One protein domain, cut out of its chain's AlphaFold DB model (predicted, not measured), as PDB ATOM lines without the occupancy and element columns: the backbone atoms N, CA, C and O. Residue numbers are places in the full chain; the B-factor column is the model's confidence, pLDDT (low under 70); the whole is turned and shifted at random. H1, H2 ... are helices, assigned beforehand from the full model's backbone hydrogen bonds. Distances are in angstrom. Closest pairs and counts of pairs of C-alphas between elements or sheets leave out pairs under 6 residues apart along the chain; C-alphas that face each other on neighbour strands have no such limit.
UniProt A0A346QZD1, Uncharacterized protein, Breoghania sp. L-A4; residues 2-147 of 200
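AT A GLANCE: This is residues 2 to 147 of the 200 residues of an uncharacterized protein of Breoghania sp. L-A4 (UniProt A0A346QZD1). A long hairpin of two helices, H2 and H3, forms the core of an elongated model; the shorter H1 folds back along residues 26 to 38 of H2, and H6 crosses H3 on the side away from H2. The link between H2 and H3 sticks out at one end with residues 49 to 55, while near the last turns of H3 a long looped stretch leads into the small helices H4 and H5. The printed part has 146 residues with six named helices, H1 to H6 in chain order, and no named strand; the class is all helix. It is only just loose, close to compact, with a radius of gyration of the C-alphas of 17.8 A, and spans 60 by 34 by 27 A.

HOW THE PARTS SIT: H1, residues 2 to 13, touches H2, residues 20 to 47, along residues 26 to 38 of H2 alone. They form a helical hairpin at a shallow tilt of 13 degrees, opposite ways, and their closest C-alphas, those of Arg 9 and Ser 31, are 5.6 A apart. H2 and H3, residues 58 to 89, form a second helical hairpin, touching with 51 pairs of C-alphas within 8 A; the closest, those of Gly 22 and Ile 85, are 4.7 A apart, and the tilt is a shallow 22 degrees, opposite ways. H1 and H3 are apart. H4, residues 112 to 116, is close to H3 but not clearly touching; the closest C-alphas, those of Val 87 and Val 114, are 7.2 A apart. H5, residues 120 to 127, touches no helix; it is close to H4 but not clearly touching, with the closest C-alphas, those of Arg 115 and Val 123, 6.6 A apart. H6, residues 130 to 146, meets H5 only through their link. Residues 137 to 144 of H6 touch residues 69 to 76 of H3 at a steep tilt of 60 degrees, opposite ways, with the closest C-alphas, those of Leu 73 and Arg 141, 6.2 A apart. In H1, H3, H4 and H5 every O i to N i+4 pair is within hydrogen-bond range; in H2 it is 21 of 24 and in H6 11 of 13.

IN THESE COORDINATES: H1 begins at C-alpha 2 (195.201, 182.076, 124.652) and is 16.1 A long. H2 measures 39.3 A and H3, the longest helix with 32 residues, 46.2 A, ending at C-alpha 89 (188.644, 162.432, 106.378). H4 measures 5.9 A, H5 10.5 A and H6 21.6 A, ending at C-alpha 146 (171.117, 189.849, 104.600).

THE WHOLE: The two C-alphas farthest apart, those of Thr 54 and Arg 96, are 61.1 A apart. The printed part has no cut. The link from H3 to H4, residues 90 to 111, is long. The mean pLDDT of the printed part is 94.0, and no printed residue is under 70.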
ATOM      1  N   HIS A   2     194.211 182.271 125.730       85.81
ATOM      2  CA  HIS A   2     195.201 182.076 124.652       85.81
ATOM      3  C   HIS A   2     195.909 180.718 124.650       85.81
ATOM      4  O   HIS A   2     196.135 180.157 123.584       85.81
ATOM      5  N   ARG A   3     196.198 180.142 125.825       90.62
ATOM      6  CA  ARG A   3     196.812 178.806 125.922       90.62
ATOM      7  C   ARG A   3     195.903 177.700 125.384       90.62
ATOM      8  O   ARG A   3     196.308 176.959 124.503       90.62
ATOM      9  N   GLN A   4     194.654 177.646 125.851       88.69
ATOM     10  CA  GLN A   4     193.663 176.664 125.383       88.69
ATOM     11  C   GLN A   4     193.451 176.761 123.870       88.69
ATOM     12  O   GLN A   4     193.323 175.751 123.180       88.69
ATOM     13  N   PHE A   5     193.447 177.991 123.360       89.56
ATOM     14  CA  PHE A   5     193.381 178.265 121.939       89.56
ATOM     15  C   PHE A   5     194.597 177.729 121.172       89.56
ATOM     16  O   PHE A   5     194.439 177.018 120.179       89.56
ATOM     17  N   ALA A   6     195.804 178.074 121.627       92.25
ATOM     18  CA  ALA A   6     197.046 177.651 120.999       92.25
ATOM     19  C   ALA A   6     197.154 176.122 120.987       92.25
ATOM     20  O   ALA A   6     197.471 175.549 119.945       92.25
ATOM     21  N   ASP A   7     196.786 175.473 122.093       95.00
ATOM     22  CA  ASP A   7     196.764 174.018 122.221       95.00
ATOM     23  C   ASP A   7     195.773 173.384 121.238       95.00
ATOM     24  O   ASP A   7     196.106 172.406 120.568       95.00
ATOM     25  N   LEU A   8     194.558 173.933 121.114       94.44
ATOM     26  CA  LEU A   8     193.570 173.443 120.151       94.44
ATOM     27  C   LEU A   8     194.072 173.610 118.714       94.44
ATOM     28  O   LEU A   8     194.026 172.659 117.937       94.44
ATOM     29  N   ARG A   9     194.583 174.795 118.367       95.44
ATOM     30  CA  ARG A   9     195.111 175.084 117.029       95.44
ATOM     31  C   ARG A   9     196.282 174.162 116.685       95.44
ATOM     32  O   ARG A   9     196.307 173.595 115.597       95.44
ATOM     33  N   ALA A  10     197.211 173.961 117.618       95.69
ATOM     34  CA  ALA A  10     198.363 173.085 117.434       95.69
ATOM     35  C   ALA A  10     197.948 171.640 117.126       95.69
ATOM     36  O   ALA A  10     198.532 171.018 116.244       95.69
ATOM     37  N   ARG A  11     196.893 171.121 117.774       96.62
ATOM     38  CA  ARG A  11     196.377 169.767 117.491       96.62
ATOM     39  C   ARG A  11     195.875 169.603 116.060       96.62
ATOM     40  O   ARG A  11     196.028 168.522 115.504       96.62
ATOM     41  N   PHE A  12     195.267 170.637 115.478       96.69
ATOM     42  CA  PHE A  12     194.827 170.593 114.081       96.69
ATOM     43  C   PHE A  12     196.014 170.732 113.127       96.69
ATOM     44  O   PHE A  12     196.130 169.950 112.196       96.69
ATOM     45  N   LEU A  13     196.945 171.650 113.394       96.06
ATOM     46  CA  LEU A  13     198.122 171.840 112.540       96.06
ATOM     47  C   LEU A  13     199.072 170.631 112.535       96.06
ATOM     48  O   LEU A  13     199.655 170.315 111.505       96.06
ATOM     49  N   ALA A  14     199.228 169.947 113.670       96.62
ATOM     50  CA  ALA A  14     200.122 168.794 113.797       96.62
ATOM     51  C   ALA A  14     199.493 167.470 113.328       96.62
ATOM     52  O   ALA A  14     200.178 166.449 113.239       96.62
ATOM     53  N   ARG A  15     198.182 167.445 113.066       96.31
ATOM     54  CA  ARG A  15     197.491 166.226 112.650       96.31
ATOM     55  C   ARG A  15     197.901 165.852 111.225       96.31
ATOM     56  O   ARG A  15     197.846 166.670 110.316       96.31
ATOM     57  N   LYS A  16     198.210 164.571 111.006       97.00
ATOM     58  CA  LYS A  16     198.333 164.013 109.654       97.00
ATOM     59  C   LYS A  16     196.940 163.739 109.083       97.00
ATOM     60  O   LYS A  16     196.216 162.889 109.607       97.00
ATOM     61  N   TYR A  17     196.576 164.466 108.034       97.06
ATOM     62  CA  TYR A  17     195.316 164.294 107.309       97.06
ATOM     63  C   TYR A  17     195.462 163.241 106.211       97.06
ATOM     64  O   TYR A  17     196.545 163.047 105.656       97.06
ATOM     65  N   ARG A  18     194.371 162.531 105.924       96.38
ATOM     66  CA  ARG A  18     194.284 161.512 104.871       96.38
ATOM     67  C   ARG A  18     194.152 162.138 103.491       96.38
ATOM     68  O   ARG A  18     194.571 161.529 102.515       96.38
ATOM     69  N   THR A  19     193.563 163.328 103.427       96.81
ATOM     70  CA  THR A  19     193.285 164.041 102.182       96.81
ATOM     71  C   THR A  19     193.896 165.440 102.194       96.81
ATOM     72  O   THR A  19     193.954 166.099 103.235       96.81
ATOM     73  N   GLU A  20     194.309 165.924 101.022       96.69
ATOM     74  CA  GLU A  20     194.797 167.300 100.855       96.69
ATOM     75  C   GLU A  20     193.710 168.322 101.203       96.69
ATOM     76  O   GLU A  20     193.950 169.278 101.936       96.69
ATOM     77  N   ARG A  21     192.475 168.059 100.772       95.62
ATOM     78  CA  ARG A  21     191.324 168.915 101.068       95.62
ATOM     79  C   ARG A  21     191.006 168.979 102.566       95.62
ATOM     80  O   ARG A  21     190.706 170.049 103.091       95.62
ATOM     81  N   GLY A  22     191.112 167.853 103.279       96.94
ATOM     82  CA  GLY A  22     190.982 167.813 104.737       96.94
ATOM     83  C   GLY A  22     192.061 168.645 105.436       96.94
ATOM     84  O   GLY A  22     191.746 169.416 106.346       96.94
ATOM     85  N   HIS A  23     193.309 168.552 104.963       97.88
ATOM     86  CA  HIS A  23     194.415 169.393 105.429       97.88
ATOM     87  C   HIS A  23     194.156 170.883 105.166       97.88
ATOM     88  O   HIS A  23     194.330 171.706 106.063       97.88
ATOM     89  N   GLU A  24     193.683 171.246 103.973       97.81
ATOM     90  CA  GLU A  24     193.380 172.630 103.601       97.81
ATOM     91  C   GLU A  24     192.325 173.249 104.533       97.81
ATOM     92  O   GLU A  24     192.553 174.303 105.143       97.81
ATOM     93  N   PHE A  25     191.195 172.561 104.726       98.00
ATOM     94  CA  PHE A  25     190.141 173.031 105.623       98.00
ATOM     95  C   PHE A  25     190.597 173.125 107.077       98.00
ATOM     96  O   PHE A  25     190.136 174.012 107.796       98.00
ATOM     97  N   ALA A  26     191.501 172.255 107.521       97.94
ATOM     98  CA  ALA A  26     192.037 172.302 108.872       97.94
ATOM     99  C   ALA A  26     193.054 173.427 109.087       97.94
ATOM    100  O   ALA A  26     192.917 174.213 110.032       97.94
ATOM    101  N   CYS A  27     194.069 173.511 108.232       97.19
ATOM    102  CA  CYS A  27     195.210 174.405 108.409       97.19
ATOM    103  C   CYS A  27     194.901 175.835 107.961       97.19
ATOM    104  O   CYS A  27     195.292 176.792 108.632       97.19
ATOM    105  N   TYR A  28     194.167 175.999 106.860       96.81
ATOM    106  CA  TYR A  28     193.895 177.312 106.273       96.81
ATOM    107  C   TYR A  28     192.471 177.803 106.532       96.81
ATOM    108  O   TYR A  28     192.260 179.010 106.622       96.81
ATOM    109  N   GLY A  29     191.513 176.894 106.718       97.19
ATOM    110  CA  GLY A  29     190.161 177.237 107.157       97.19
ATOM    111  C   GLY A  29     190.090 177.409 108.673       97.19
ATOM    112  O   GLY A  29     190.264 178.502 109.213       97.19
ATOM    113  N   PHE A  30     189.863 176.299 109.371       97.94
ATOM    114  CA  PHE A  30     189.580 176.255 110.800       97.94
ATOM    115  C   PHE A  30     190.655 176.957 111.639       97.94
ATOM    116  O   PHE A  30     190.332 177.863 112.404       97.94
ATOM    117  N   SER A  31     191.935 176.616 111.455       97.31
ATOM    118  CA  SER A  31     193.032 177.142 112.287       97.31
ATOM    119  C   SER A  31     193.257 178.652 112.141       97.31
ATOM    120  O   SER A  31     193.621 179.312 113.119       97.31
ATOM    121  N   ARG A  32     193.029 179.222 110.949       96.50
ATOM    122  CA  ARG A  32     193.140 180.674 110.728       96.50
ATOM    123  C   ARG A  32     191.958 181.423 111.334       96.50
ATOM    124  O   ARG A  32     192.173 182.400 112.046       96.50
ATOM    125  N   ARG A  33     190.733 180.926 111.126       97.44
ATOM    126  CA  ARG A  33     189.506 181.509 111.704       97.44
ATOM    127  C   ARG A  33     189.548 181.539 113.221       97.44
ATOM    128  O   ARG A  33     189.198 182.543 113.833       97.44
ATOM    129  N   LEU A  34     190.044 180.453 113.798       96.00
ATOM    130  CA  LEU A  34     190.380 180.347 115.202       96.00
ATOM    131  C   LEU A  34     191.249 181.545 115.651       96.00
ATOM    132  O   LEU A  34     190.916 182.211 116.631       96.00
ATOM    133  N   GLY A  35     192.320 181.865 114.919       95.12
ATOM    134  CA  GLY A  35     193.206 182.990 115.251       95.12
ATOM    135  C   GLY A  35     192.488 184.335 115.213       95.12
ATOM    136  O   GLY A  35     192.633 185.142 116.130       95.12
ATOM    137  N   THR A  36     191.653 184.542 114.195       96.81
ATOM    138  CA  THR A  36     190.830 185.749 114.071       96.81
ATOM    139  C   THR A  36     189.855 185.899 115.234       96.81
ATOM    140  O   THR A  36     189.696 187.003 115.742       96.81
ATOM    141  N   MET A  37     189.230 184.811 115.694       97.25
ATOM    142  CA  MET A  37     188.305 184.854 116.831       97.25
ATOM    143  C   MET A  37     188.995 185.312 118.116       97.25
ATOM    144  O   MET A  37     188.440 186.131 118.839       97.25
ATOM    145  N   VAL A  38     190.204 184.817 118.387       96.44
ATOM    146  CA  VAL A  38     190.981 185.261 119.553       96.44
ATOM    147  C   VAL A  38     191.327 186.737 119.451       96.44
ATOM    148  O   VAL A  38     191.045 187.483 120.383       96.44
ATOM    149  N   ARG A  39     191.859 187.176 118.303       97.00
ATOM    150  CA  ARG A  39     192.202 188.589 118.119       97.00
ATOM    151  C   ARG A  39     190.974 189.488 118.250       97.00
ATOM    152  O   ARG A  39     191.077 190.545 118.856       97.00
ATOM    153  N   ALA A  40     189.831 189.070 117.712       97.69
ATOM    154  CA  ALA A  40     188.585 189.815 117.837       97.69
ATOM    155  C   ALA A  40     188.176 189.996 119.305       97.69
ATOM    156  O   ALA A  40     187.798 191.098 119.689       97.69
ATOM    157  N   ILE A  41     188.301 188.951 120.130       96.69
ATOM    158  CA  ILE A  41     188.034 189.060 121.568       96.69
ATOM    159  C   ILE A  41     189.014 190.040 122.222       96.69
ATOM    160  O   ILE A  41     188.572 190.951 122.917       96.69
ATOM    161  N   ASP A  42     190.318 189.885 121.973       96.75
ATOM    162  CA  ASP A  42     191.345 190.740 122.578       96.75
ATOM    163  C   ASP A  42     191.099 192.222 122.260       96.75
ATOM    164  O   ASP A  42     191.108 193.050 123.162       96.75
ATOM    165  N   VAL A  43     190.798 192.550 120.998       97.50
ATOM    166  CA  VAL A  43     190.527 193.934 120.578       97.50
ATOM    167  C   VAL A  43     189.256 194.488 121.218       97.50
ATOM    168  O   VAL A  43     189.227 195.660 121.577       97.50
ATOM    169  N   VAL A  44     188.199 193.679 121.362       97.06
ATOM    170  CA  VAL A  44     186.958 194.139 122.007       97.06
ATOM    171  C   VAL A  44     187.220 194.517 123.460       97.06
ATOM    172  O   VAL A  44     186.808 195.594 123.868       97.06
ATOM    173  N   PHE A  45     187.931 193.680 124.218       96.12
ATOM    174  CA  PHE A  45     188.246 193.973 125.620       96.12
ATOM    175  C   PHE A  45     189.307 195.071 125.787       96.12
ATOM    176  O   PHE A  45     189.298 195.762 126.798       96.12
ATOM    177  N   GLU A  46     190.191 195.261 124.806       96.12
ATOM    178  CA  GLU A  46     191.137 196.383 124.761       96.12
ATOM    179  C   GLU A  46     190.412 197.721 124.542       96.12
ATOM    180  O   GLU A  46     190.714 198.709 125.206       96.12
ATOM    181  N   LYS A  47     189.436 197.752 123.626       95.38
ATOM    182  CA  LYS A  47     188.685 198.963 123.258       95.38
ATOM    183  C   LYS A  47     187.543 199.288 124.216       95.38
ATOM    184  O   LYS A  47     187.265 200.455 124.460       95.38
ATOM    185  N   LEU A  48     186.857 198.265 124.716       94.81
ATOM    186  CA  LEU A  48     185.690 198.371 125.590       94.81
ATOM    187  C   LEU A  48     185.879 197.471 126.823       94.81
ATOM    188  O   LEU A  48     185.177 196.462 126.960       94.81
ATOM    189  N   PRO A  49     186.843 197.791 127.707       94.81
ATOM    190  CA  PRO A  49     187.029 197.028 128.931       94.81
ATOM    191  C   PRO A  49     185.787 197.153 129.829       94.81
ATOM    192  O   PRO A  49     185.135 198.199 129.838       94.81
ATOM    193  N   PRO A  50     185.427 196.105 130.592       91.38
ATOM    194  CA  PRO A  50     184.244 196.131 131.451       91.38
ATOM    195  C   PRO A  50     184.344 197.161 132.586       91.38
ATOM    196  O   PRO A  50     183.320 197.575 133.121       91.38
ATOM    197  N   GLU A  51     185.556 197.588 132.936       92.94
ATOM    198  CA  GLU A  51     185.828 198.637 133.916       92.94
ATOM    199  C   GLU A  51     185.705 200.059 133.337       92.94
ATOM    200  O   GLU A  51     185.881 201.021 134.080       92.94
ATOM    201  N   LEU A  52     185.422 200.213 132.034       89.75
ATOM    202  CA  LEU A  52     185.281 201.522 131.397       89.75
ATOM    203  C   LEU A  52     184.083 202.285 131.986       89.75
ATOM    204  O   LEU A  52     182.929 201.889 131.816       89.75
ATOM    205  N   ASP A  53     184.362 203.405 132.644       88.75
ATOM    206  CA  ASP A  53     183.380 204.259 133.322       88.75
ATOM    207  C   ASP A  53     182.974 205.495 132.499       88.75
ATOM    208  O   ASP A  53     181.999 206.179 132.817       88.75
ATOM    209  N   THR A  54     183.683 205.760 131.402       88.88
ATOM    210  CA  THR A  54     183.383 206.839 130.457       88.88
ATOM    211  C   THR A  54     182.623 206.348 129.229       88.88
ATOM    212  O   THR A  54     182.781 205.207 128.797       88.88
ATOM    213  N   ILE A  55     181.854 207.238 128.595       88.69
ATOM    214  CA  ILE A  55     181.243 206.948 127.292       88.69
ATOM    215  C   ILE A  55     182.368 206.841 126.242       88.69
ATOM    216  O   ILE A  55     183.077 207.831 126.046       88.69
ATOM    217  N   PRO A  56     182.541 205.686 125.567       91.19
ATOM    218  CA  PRO A  56     183.566 205.521 124.541       91.19
ATOM    219  C   PRO A  56     183.285 206.419 123.336       91.19
ATOM    220  O   PRO A  56     182.127 206.697 123.002       91.19
ATOM    221  N   ASP A  57     184.343 206.845 122.650       91.56
ATOM    222  CA  ASP A  57     184.192 207.569 121.396       91.56
ATOM    223  C   ASP A  57     183.550 206.682 120.316       91.56
ATOM    224  O   ASP A  57     183.568 205.445 120.367       91.56
ATOM    225  N   ARG A  58     182.957 207.335 119.318       90.94
ATOM    226  CA  ARG A  58     182.197 206.655 118.269       90.94
ATOM    227  C   ARG A  58     183.041 205.642 117.494       90.94
ATOM    228  O   ARG A  58     182.530 204.563 117.193       90.94
ATOM    229  N   ASP A  59     184.284 205.973 117.164       94.44
ATOM    230  CA  ASP A  59     185.121 205.129 116.311       94.44
ATOM    231  C   ASP A  59     185.579 203.885 117.081       94.44
ATOM    232  O   ASP A  59     185.528 202.777 116.547       94.44
ATOM    233  N   THR A  60     185.864 204.019 118.379       94.38
ATOM    234  CA  THR A  60     186.091 202.885 119.289       94.38
ATOM    235  C   THR A  60     184.905 201.919 119.314       94.38
ATOM    236  O   THR A  60     185.097 200.702 119.217       94.38
ATOM    237  N   VAL A  61     183.671 202.433 119.386       93.94
ATOM    238  CA  VAL A  61     182.453 201.601 119.358       93.94
ATOM    239  C   VAL A  61     182.274 200.905 118.006       93.94
ATOM    240  O   VAL A  61     181.897 199.728 117.959       93.94
ATOM    241  N   VAL A  62     182.546 201.604 116.901       94.44
ATOM    242  CA  VAL A  62     182.477 201.038 115.546       94.44
ATOM    243  C   VAL A  62     183.518 199.933 115.368       94.44
ATOM    244  O   VAL A  62     183.168 198.838 114.931       94.44
ATOM    245  N   ASP A  63     184.764 200.156 115.777       96.12
ATOM    246  CA  ASP A  63     185.832 199.160 115.686       96.12
ATOM    247  C   ASP A  63     185.525 197.908 116.512       96.12
ATOM    248  O   ASP A  63     185.659 196.781 116.026       96.12
ATOM    249  N   ALA A  64     185.070 198.085 117.755       96.50
ATOM    250  CA  ALA A  64     184.666 196.967 118.599       96.50
ATOM    251  C   ALA A  64     183.485 196.202 117.981       96.50
ATOM    252  O   ALA A  64     183.472 194.969 117.969       96.50
ATOM    253  N   THR A  65     182.530 196.921 117.383       95.81
ATOM    254  CA  THR A  65     181.428 196.321 116.627       95.81
ATOM    255  C   THR A  65     181.950 195.457 115.476       95.81
ATOM    256  O   THR A  65     181.556 194.295 115.365       95.81
ATOM    257  N   LEU A  66     182.873 195.966 114.652       96.19
ATOM    258  CA  LEU A  66     183.469 195.211 113.542       96.19
ATOM    259  C   LEU A  66     184.166 193.933 114.027       96.19
ATOM    260  O   LEU A  66     184.053 192.885 113.387       96.19
ATOM    261  N   MET A  67     184.832 193.981 115.182       97.88
ATOM    262  CA  MET A  67     185.455 192.798 115.779       97.88
ATOM    263  C   MET A  67     184.427 191.767 116.253       97.88
ATOM    264  O   MET A  67     184.603 190.575 115.996       97.88
ATOM    265  N   ILE A  68     183.313 192.189 116.859       96.12
ATOM    266  CA  ILE A  68     182.212 191.280 117.230       96.12
ATOM    267  C   ILE A  68     181.624 190.605 115.983       96.12
ATOM    268  O   ILE A  68     181.411 189.389 115.969       96.12
ATOM    269  N   GLN A  69     181.403 191.366 114.908       95.88
ATOM    270  CA  GLN A  69     180.927 190.812 113.639       95.88
ATOM    271  C   GLN A  69     181.920 189.793 113.061       95.88
ATOM    272  O   GLN A  69     181.529 188.689 112.667       95.88
ATOM    273  N   ALA A  70     183.215 190.131 113.067       96.81
ATOM    274  CA  ALA A  70     184.279 189.239 112.624       96.81
ATOM    275  C   ALA A  70     184.318 187.950 113.459       96.81
ATOM    276  O   ALA A  70     184.458 186.864 112.893       96.81
ATOM    277  N   PHE A  71     184.145 188.040 114.780       96.69
ATOM    278  CA  PHE A  71     184.069 186.877 115.658       96.69
ATOM    279  C   PHE A  71     182.925 185.941 115.252       96.69
ATOM    280  O   PHE A  71     183.152 184.749 115.043       96.69
ATOM    281  N   VAL A  72     181.711 186.473 115.076       95.19
ATOM    282  CA  VAL A  72     180.518 185.677 114.745       95.19
ATOM    283  C   VAL A  72     180.659 184.971 113.397       95.19
ATOM    284  O   VAL A  72     180.399 183.767 113.303       95.19
ATOM    285  N   LEU A  73     181.116 185.678 112.359       95.25
ATOM    286  CA  LEU A  73     181.326 185.074 111.039       95.25
ATOM    287  C   LEU A  73     182.391 183.974 111.076       95.25
ATOM    288  O   LEU A  73     182.220 182.921 110.458       95.25
ATOM    289  N   ASN A  74     183.478 184.184 111.821       96.94
ATOM    290  CA  ASN A  74     184.529 183.179 111.944       96.94
ATOM    291  C   ASN A  74     184.100 181.981 112.792       96.94
ATOM    292  O   ASN A  74     184.461 180.858 112.443       96.94
ATOM    293  N   ALA A  75     183.282 182.182 113.825       95.50
ATOM    294  CA  ALA A  75     182.695 181.097 114.602       95.50
ATOM    295  C   ALA A  75     181.776 180.216 113.737       95.50
ATOM    296  O   ALA A  75     181.898 178.991 113.770       95.50
ATOM    297  N   PHE A  76     180.923 180.818 112.899       94.75
ATOM    298  CA  PHE A  76     180.114 180.069 111.932       94.75
ATOM    299  C   PHE A  76     180.994 179.310 110.926       94.75
ATOM    300  O   PHE A  76     180.839 178.102 110.751       94.75
ATOM    301  N   GLY A  77     181.979 179.990 110.331       95.62
ATOM    302  CA  GLY A  77     182.913 179.374 109.387       95.62
ATOM    303  C   GLY A  77     183.733 178.228 109.991       95.62
ATOM    304  O   GLY A  77     184.043 177.268 109.290       95.62
ATOM    305  N   CYS A  78     184.044 178.280 111.291       96.75
ATOM    306  CA  CYS A  78     184.692 177.172 111.993       96.75
ATOM    307  C   CYS A  78     183.816 175.915 112.003       96.75
ATOM    308  O   CYS A  78     184.334 174.830 111.750       96.75
ATOM    309  N   LEU A  79     182.508 176.035 112.258       95.50
ATOM    310  CA  LEU A  79     181.596 174.883 112.250       95.50
ATOM    311  C   LEU A  79     181.494 174.247 110.860       95.50
ATOM    312  O   LEU A  79     181.523 173.020 110.746       95.50
ATOM    313  N   ASP A  80     181.439 175.067 109.812       95.19
ATOM    314  CA  ASP A  80     181.439 174.579 108.431       95.19
ATOM    315  C   ASP A  80     182.770 173.905 108.076       95.19
ATOM    316  O   ASP A  80     182.777 172.808 107.515       95.19
ATOM    317  N   ASN A  81     183.909 174.501 108.449       97.69
ATOM    318  CA  ASN A  81     185.213 173.877 108.218       97.69
ATOM    319  C   ASN A  81     185.356 172.555 108.982       97.69
ATOM    320  O   ASN A  81     185.885 171.605 108.420       97.69
ATOM    321  N   LEU A  82     184.830 172.442 110.205       97.00
ATOM    322  CA  LEU A  82     184.815 171.175 110.942       97.00
ATOM    323  C   LEU A  82     183.985 170.095 110.234       97.00
ATOM    324  O   LEU A  82     184.424 168.945 110.169       97.00
ATOM    325  N   ALA A  83     182.823 170.446 109.676       96.69
ATOM    326  CA  ALA A  83     182.022 169.507 108.894       96.69
ATOM    327  C   ALA A  83     182.779 169.012 107.655       96.69
ATOM    328  O   ALA A  83     182.791 167.814 107.375       96.69
ATOM    329  N   TRP A  84     183.452 169.920 106.950       97.19
ATOM    330  CA  TRP A  84     184.259 169.572 105.786       97.19
ATOM    331  C   TRP A  84     185.466 168.711 106.129       97.19
ATOM    332  O   TRP A  84     185.682 167.702 105.467       97.19
ATOM    333  N   ILE A  85     186.210 169.047 107.188       97.44
ATOM    334  CA  ILE A  85     187.314 168.208 107.676       97.44
ATOM    335  C   ILE A  85     186.800 166.790 107.928       97.44
ATOM    336  O   ILE A  85     187.428 165.826 107.508       97.44
ATOM    337  N   TRP A  86     185.640 166.643 108.570       97.00
ATOM    338  CA  TRP A  86     185.076 165.326 108.836       97.00
ATOM    339  C   TRP A  86     184.723 164.549 107.561       97.00
ATOM    340  O   TRP A  86     185.126 163.395 107.428       97.00
ATOM    341  N   VAL A  87     183.999 165.174 106.628       96.44
ATOM    342  CA  VAL A  87     183.561 164.542 105.370       96.44
ATOM    343  C   VAL A  87     184.735 164.246 104.431       96.44
ATOM    344  O   VAL A  87     184.678 163.287 103.676       96.44
ATOM    345  N   CYS A  88     185.820 165.019 104.481       95.56
ATOM    346  CA  CYS A  88     187.029 164.706 103.719       95.56
ATOM    347  C   CYS A  88     187.826 163.549 104.341       95.56
ATOM    348  O   CYS A  88     188.421 162.747 103.631       95.56
ATOM    349  N   GLU A  89     187.834 163.432 105.670       95.56
ATOM    350  CA  GLU A  89     188.644 162.432 106.378       95.56
ATOM    351  C   GLU A  89     187.920 161.090 106.599       95.56
ATOM    352  O   GLU A  89     188.551 160.086 106.970       95.56
ATOM    353  N   LYS A  90     186.604 161.052 106.359       92.44
ATOM    354  CA  LYS A  90     185.764 159.850 106.389       92.44
ATOM    355  C   LYS A  90     184.920 159.724 105.118       92.44
ATOM    356  O   LYS A  90     184.370 160.722 104.681       92.44
ATOM    357  N   PRO A  91     184.709 158.504 104.590       85.88
ATOM    358  CA  PRO A  91     183.885 158.276 103.403       85.88
ATOM    359  C   PRO A  91     182.389 158.404 103.736       85.88
ATOM    360  O   PRO A  91     181.669 157.412 103.840       85.88
ATOM    361  N   VAL A  92     181.918 159.629 103.974       93.25
ATOM    362  CA  VAL A  92     180.500 159.910 104.209       93.25
ATOM    363  C   VAL A  92     179.808 160.037 102.857       93.25
ATOM    364  O   VAL A  92     180.115 160.937 102.078       93.25
ATOM    365  N   LEU A  93     178.871 159.132 102.593       93.12
ATOM    366  CA  LEU A  93     178.093 159.085 101.359       93.12
ATOM    367  C   LEU A  93     176.629 159.413 101.655       93.12
ATOM    368  O   LEU A  93     176.138 159.154 102.755       93.12
ATOM    369  N   ASN A  94     175.924 159.959 100.669       91.75
ATOM    370  CA  ASN A  94     174.475 160.115 100.750       91.75
ATOM    371  C   ASN A  94     173.752 158.767 100.589       91.75
ATOM    372  O   ASN A  94     174.350 157.744 100.247       91.75
ATOM    373  N   ALA A  95     172.428 158.781 100.746       87.31
ATOM    374  CA  ALA A  95     171.567 157.605 100.565       87.31
ATOM    375  C   ALA A  95     171.693 156.908  99.191       87.31
ATOM    376  O   ALA A  95     171.259 155.771  99.038       87.31
ATOM    377  N   ARG A  96     172.271 157.579  98.185       90.31
ATOM    378  CA  ARG A  96     172.516 157.041  96.835       90.31
ATOM    379  C   ARG A  96     173.951 156.533  96.645       90.31
ATOM    380  O   ARG A  96     174.335 156.235  95.519       90.31
ATOM    381  N   GLY A  97     174.750 156.471  97.712       90.44
ATOM    382  CA  GLY A  97     176.144 156.029  97.667       90.44
ATOM    383  C   GLY A  97     177.097 157.016  96.984       90.44
ATOM    384  O   GLY A  97     178.183 156.617  96.576       90.44
ATOM    385  N   LYS A  98     176.709 158.288  96.829       92.19
ATOM    386  CA  LYS A  98     177.554 159.334  96.230       92.19
ATOM    387  C   LYS A  98     178.144 160.249  97.296       92.19
ATOM    388  O   LYS A  98     177.568 160.403  98.373       92.19
ATOM    389  N   GLU A  99     179.261 160.886  96.961       92.12
ATOM    390  CA  GLU A  99     179.844 161.950  97.776       92.12
ATOM    391  C   GLU A  99     178.843 163.088  98.011       92.12
ATOM    392  O   GLU A  99     177.986 163.376  97.168       92.12
ATOM    393  N   LEU A 100     178.956 163.729  99.175       93.69
ATOM    394  CA  LEU A 100     178.094 164.840  99.558       93.69
ATOM    395  C   LEU A 100     178.443 166.102  98.764       93.69
ATOM    396  O   LEU A 100     179.596 166.540  98.724       93.69
ATOM    397  N   GLY A 101     177.426 166.734  98.187       91.06
ATOM    398  CA  GLY A 101     177.557 168.040  97.560       91.06
ATOM    399  C   GLY A 101     177.780 169.162  98.588       91.06
ATOM    400  O   GLY A 101     177.494 168.999  99.777       91.06
ATOM    401  N   PRO A 102     178.223 170.358  98.156       90.56
ATOM    402  CA  PRO A 102     178.532 171.452  99.079       90.56
ATOM    403  C   PRO A 102     177.361 171.900  99.956       90.56
ATOM    404  O   PRO A 102     177.544 172.265 101.112       90.56
ATOM    405  N   LEU A 103     176.141 171.830  99.419       90.56
ATOM    406  CA  LEU A 103     174.917 172.163 100.142       90.56
ATOM    407  C   LEU A 103     174.434 171.042 101.066       90.56
ATOM    408  O   LEU A 103     173.433 171.241 101.744       90.56
ATOM    409  N   GLU A 104     175.095 169.886 101.095       92.62
ATOM    410  CA  GLU A 104     174.749 168.726 101.927       92.62
ATOM    411  C   GLU A 104     175.701 168.576 103.126       92.62
ATOM    412  O   GLU A 104     175.385 167.872 104.084       92.62
ATOM    413  N   VAL A 105     176.823 169.301 103.125       95.19
ATOM    414  CA  VAL A 105     177.804 169.295 104.215       95.19
ATOM    415  C   VAL A 105     177.437 170.326 105.289       95.19
ATOM    416  O   VAL A 105     176.992 171.439 105.007       95.19
ATOM    417  N   GLY A 106     177.579 169.933 106.554       94.38
ATOM    418  CA  GLY A 106     177.369 170.788 107.724       94.38
ATOM    419  C   GLY A 106     177.023 169.977 108.976       94.38
ATOM    420  O   GLY A 106     176.737 168.786 108.897       94.38
ATOM    421  N   LEU A 107     177.014 170.633 110.139       94.06
ATOM    422  CA  LEU A 107     176.716 169.985 111.432       94.06
ATOM    423  C   LEU A 107     175.237 170.104 111.858       94.06
ATOM    424  O   LEU A 107     174.807 169.503 112.845       94.06
ATOM    425  N   GLY A 108     174.445 170.885 111.119       91.81
ATOM    426  CA  GLY A 108     173.038 171.142 111.430       91.81
ATOM    427  C   GLY A 108     172.138 169.903 111.288       91.81
ATOM    428  O   GLY A 108     172.490 168.949 110.598       91.81
ATOM    429  N   PRO A 109     170.934 169.913 111.880       90.62
ATOM    430  CA  PRO A 109     170.064 168.740 112.009       90.62
ATOM    431  C   PRO A 109     169.524 168.272 110.653       90.62
ATOM    432  O   PRO A 109     169.221 167.099 110.462       90.62
ATOM    433  N   LYS A 110     169.481 169.179 109.670       91.06
ATOM    434  CA  LYS A 110     169.114 168.876 108.281       91.06
ATOM    435  C   LYS A 110     170.195 168.084 107.528       91.06
ATOM    436  O   LYS A 110     169.911 167.552 106.462       91.06
ATOM    437  N   ARG A 111     171.427 168.004 108.048       94.06
ATOM    438  CA  ARG A 111     172.563 167.299 107.424       94.06
ATOM    439  C   ARG A 111     172.611 165.852 107.905       94.06
ATOM    440  O   ARG A 111     173.499 165.457 108.659       94.06
ATOM    441  N   ARG A 112     171.586 165.086 107.522       93.19
ATOM    442  CA  ARG A 112     171.328 163.739 108.056       93.19
ATOM    443  C   ARG A 112     172.480 162.774 107.787       93.19
ATOM    444  O   ARG A 112     172.891 162.099 108.720       93.19
ATOM    445  N   ASP A 113     173.032 162.776 106.577       95.31
ATOM    446  CA  ASP A 113     174.124 161.868 106.195       95.31
ATOM    447  C   ASP A 113     175.400 162.141 107.009       95.31
ATOM    448  O   ASP A 113     176.006 161.224 107.565       95.31
ATOM    449  N   VAL A 114     175.753 163.421 107.193       95.75
ATOM    450  CA  VAL A 114     176.877 163.818 108.055       95.75
ATOM    451  C   VAL A 114     176.621 163.393 109.501       95.75
ATOM    452  O   VAL A 114     177.480 162.761 110.113       95.75
ATOM    453  N   ARG A 115     175.434 163.672 110.055       94.75
ATOM    454  CA  ARG A 115     175.127 163.334 111.456       94.75
ATOM    455  C   ARG A 115     175.038 161.832 111.708       94.75
ATOM    456  O   ARG A 115     175.459 161.390 112.770       94.75
ATOM    457  N   ALA A 116     174.563 161.053 110.739       94.44
ATOM    458  CA  ALA A 116     174.521 159.595 110.823       94.44
ATOM    459  C   ALA A 116     175.923 158.965 110.898       94.44
ATOM    460  O   ALA A 116     176.070 157.861 111.414       94.44
ATOM    461  N   SER A 117     176.958 159.669 110.426       95.56
ATOM    462  CA  SER A 117     178.347 159.201 110.495       95.56
ATOM    463  C   SER A 117     179.039 159.451 111.847       95.56
ATOM    464  O   SER A 117     180.150 158.958 112.075       95.56
ATOM    465  N   PHE A 118     178.412 160.222 112.741       95.75
ATOM    466  CA  PHE A 118     178.915 160.497 114.086       95.75
ATOM    467  C   PHE A 118     178.487 159.425 115.096       95.75
ATOM    468  O   PHE A 118     177.567 158.646 114.854       95.75
ATOM    469  N   SER A 119     179.140 159.400 116.262       96.50
ATOM    470  CA  SER A 119     178.665 158.575 117.374       96.50
ATOM    471  C   SER A 119     177.381 159.157 117.973       96.50
ATOM    472  O   SER A 119     177.128 160.364 117.881       96.50
ATOM    473  N   LYS A 120     176.576 158.311 118.627       96.56
ATOM    474  CA  LYS A 120     175.311 158.735 119.253       96.56
ATOM    475  C   LYS A 120     175.542 159.809 120.320       96.56
ATOM    476  O   LYS A 120     174.781 160.766 120.410       96.56
ATOM    477  N   GLU A 121     176.631 159.689 121.073       97.38
ATOM    478  CA  GLU A 121     177.032 160.633 122.119       97.38
ATOM    479  C   GLU A 121     177.347 162.007 121.521       97.38
ATOM    480  O   GLU A 121     176.934 163.035 122.063       97.38
ATOM    481  N   PHE A 122     178.038 162.040 120.377       95.56
ATOM    482  CA  PHE A 122     178.353 163.296 119.704       95.56
ATOM    483  C   PHE A 122     177.114 163.934 119.068       95.56
ATOM    484  O   PHE A 122     176.943 165.149 119.154       95.56
ATOM    485  N   VAL A 123     176.204 163.138 118.497       96.38
ATOM    486  CA  VAL A 123     174.920 163.660 118.002       96.38
ATOM    487  C   VAL A 123     174.124 164.297 119.141       96.38
ATOM    488  O   VAL A 123     173.701 165.444 118.999       96.38
ATOM    489  N   ALA A 124     174.009 163.629 120.293       96.19
ATOM    490  CA  ALA A 124     173.339 164.180 121.472       96.19
ATOM    491  C   ALA A 124     174.023 165.462 121.988       96.19
ATOM    492  O   ALA A 124     173.365 166.410 122.420       96.19
ATOM    493  N   TYR A 125     175.356 165.533 121.917       95.56
ATOM    494  CA  TYR A 125     176.108 166.746 122.248       95.56
ATOM    495  C   TYR A 125     175.767 167.925 121.320       95.56
ATOM    496  O   TYR A 125     175.635 169.058 121.802       95.56
ATOM    497  N   LEU A 126     175.614 167.668 120.015       94.50
ATOM    498  CA  LEU A 126     175.202 168.673 119.031       94.50
ATOM    499  C   LEU A 126     173.750 169.113 119.250       94.50
ATOM    500  O   LEU A 126     173.467 170.305 119.189       94.50
ATOM    501  N   GLU A 127     172.841 168.182 119.546       94.81
ATOM    502  CA  GLU A 127     171.429 168.483 119.841       94.81
ATOM    503  C   GLU A 127     171.283 169.437 121.027       94.81
ATOM    504  O   GLU A 127     170.584 170.442 120.920       94.81
ATOM    505  N   LYS A 128     172.044 169.216 122.107       95.69
ATOM    506  CA  LYS A 128     172.069 170.115 123.276       95.69
ATOM    507  C   LYS A 128     172.506 171.550 122.957       95.69
ATOM    508  O   LYS A 128     172.283 172.444 123.764       95.69
ATOM    509  N   ARG A 129     173.163 171.778 121.817       93.94
ATOM    510  CA  ARG A 129     173.653 173.095 121.371       93.94
ATOM    511  C   ARG A 129     172.880 173.644 120.184       93.94
ATOM    512  O   ARG A 129     173.191 174.742 119.728       93.94
ATOM    513  N   GLN A 130     171.890 172.906 119.686       90.94
ATOM    514  CA  GLN A 130     171.205 173.242 118.449       90.94
ATOM    515  C   GLN A 130     170.492 174.587 118.554       90.94
ATOM    516  O   GLN A 130     170.649 175.429 117.675       90.94
ATOM    517  N   ASP A 131     169.823 174.826 119.680       90.62
ATOM    518  CA  ASP A 131     169.182 176.102 119.984       90.62
ATOM    519  C   ASP A 131     170.164 177.268 119.922       90.62
ATOM    520  O   ASP A 131     169.863 178.299 119.324       90.62
ATOM    521  N   TRP A 132     171.360 177.096 120.487       90.88
ATOM    522  CA  TRP A 132     172.376 178.139 120.462       90.88
ATOM    523  C   TRP A 132     172.902 178.392 119.042       90.88
ATOM    524  O   TRP A 132     173.020 179.544 118.617       90.88
ATOM    525  N   VAL A 133     173.164 177.327 118.279       90.06
ATOM    526  CA  VAL A 133     173.636 177.437 116.892       90.06
ATOM    527  C   VAL A 133     172.582 178.089 115.998       90.06
ATOM    528  O   VAL A 133     172.912 178.998 115.240       90.06
ATOM    529  N   ASP A 134     171.323 177.663 116.077       87.00
ATOM    530  CA  ASP A 134     170.277 178.146 115.177       87.00
ATOM    531  C   ASP A 134     169.791 179.549 115.554       87.00
ATOM    532  O   ASP A 134     169.691 180.412 114.678       87.00
ATOM    533  N   LYS A 135     169.514 179.802 116.840       84.88
ATOM    534  CA  LYS A 135     168.955 181.088 117.286       84.88
ATOM    535  C   LYS A 135     170.007 182.186 117.316       84.88
ATOM    536  O   LYS A 135     169.730 183.295 116.869       84.88
ATOM    537  N   HIS A 136     171.200 181.889 117.826       86.88
ATOM    538  CA  HIS A 136     172.239 182.903 117.978       86.88
ATOM    539  C   HIS A 136     173.167 182.902 116.773       86.88
ATOM    540  O   HIS A 136     173.174 183.856 116.006       86.88
ATOM    541  N   LEU A 137     173.914 181.824 116.540       89.75
ATOM    542  CA  LEU A 137     175.010 181.881 115.573       89.75
ATOM    543  C   LEU A 137     174.526 182.060 114.124       89.75
ATOM    544  O   LEU A 137     175.000 182.943 113.407       89.75
ATOM    545  N   LYS A 138     173.551 181.256 113.696       89.00
ATOM    546  CA  LYS A 138     172.960 181.351 112.360       89.00
ATOM    547  C   LYS A 138     172.098 182.601 112.218       89.00
ATOM    548  O   LYS A 138     172.212 183.286 111.207       89.00
ATOM    549  N   GLY A 139     171.296 182.927 113.233       87.94
ATOM    550  CA  GLY A 139     170.509 184.160 113.258       87.94
ATOM    551  C   GLY A 139     171.376 185.405 113.057       87.94
ATOM    552  O   GLY A 139     171.063 186.245 112.216       87.94
ATOM    553  N   PHE A 140     172.510 185.489 113.754       90.38
ATOM    554  CA  PHE A 140     173.453 186.591 113.598       90.38
ATOM    555  C   PHE A 140     174.157 186.582 112.242       90.38
ATOM    556  O   PHE A 140     174.247 187.633 111.620       90.38
ATOM    557  N   ARG A 141     174.599 185.422 111.739       90.12
ATOM    558  CA  ARG A 141     175.159 185.307 110.382       90.12
ATOM    559  C   ARG A 141     174.177 185.804 109.321       90.12
ATOM    560  O   ARG A 141     174.556 186.588 108.460       90.12
ATOM    561  N   ASP A 142     172.932 185.341 109.380       89.56
ATOM    562  CA  ASP A 142     171.887 185.709 108.421       89.56
ATOM    563  C   ASP A 142     171.578 187.202 108.500       89.56
ATOM    564  O   ASP A 142     171.401 187.851 107.472       89.56
ATOM    565  N   SER A 143     171.559 187.766 109.708       88.25
ATOM    566  CA  SER A 143     171.392 189.206 109.887       88.25
ATOM    567  C   SER A 143     172.578 190.007 109.350       88.25
ATOM    568  O   SER A 143     172.360 190.999 108.667       88.25
ATOM    569  N   LEU A 144     173.815 189.549 109.570       88.44
ATOM    570  CA  LEU A 144     175.024 190.181 109.031       88.44
ATOM    571  C   LEU A 144     175.076 190.150 107.501       88.44
ATOM    572  O   LEU A 144     175.513 191.117 106.890       88.44
ATOM    573  N   ALA A 145     174.653 189.045 106.887       86.12
ATOM    574  CA  ALA A 145     174.728 188.869 105.441       86.12
ATOM    575  C   ALA A 145     173.542 189.487 104.685       86.12
ATOM    576  O   ALA A 145     173.683 189.839 103.515       86.12
ATOM    577  N   HIS A 146     172.366 189.569 105.315       84.50
ATOM    578  CA  HIS A 146     171.117 189.849 104.600       84.50
ATOM    579  C   HIS A 146     170.184 190.846 105.293       84.50
ATOM    580  O   HIS A 146     169.166 191.209 104.706       84.50
ATOM    581  N   ARG A 147     170.452 191.255 106.541       88.12
ATOM    582  CA  ARG A 147     169.587 192.181 107.292       88.12
ATOM    583  C   ARG A 147     170.412 193.263 107.992       88.12
ATOM    584  O   ARG A 147     171.238 193.909 107.362       88.12
TER     585      ARG A 147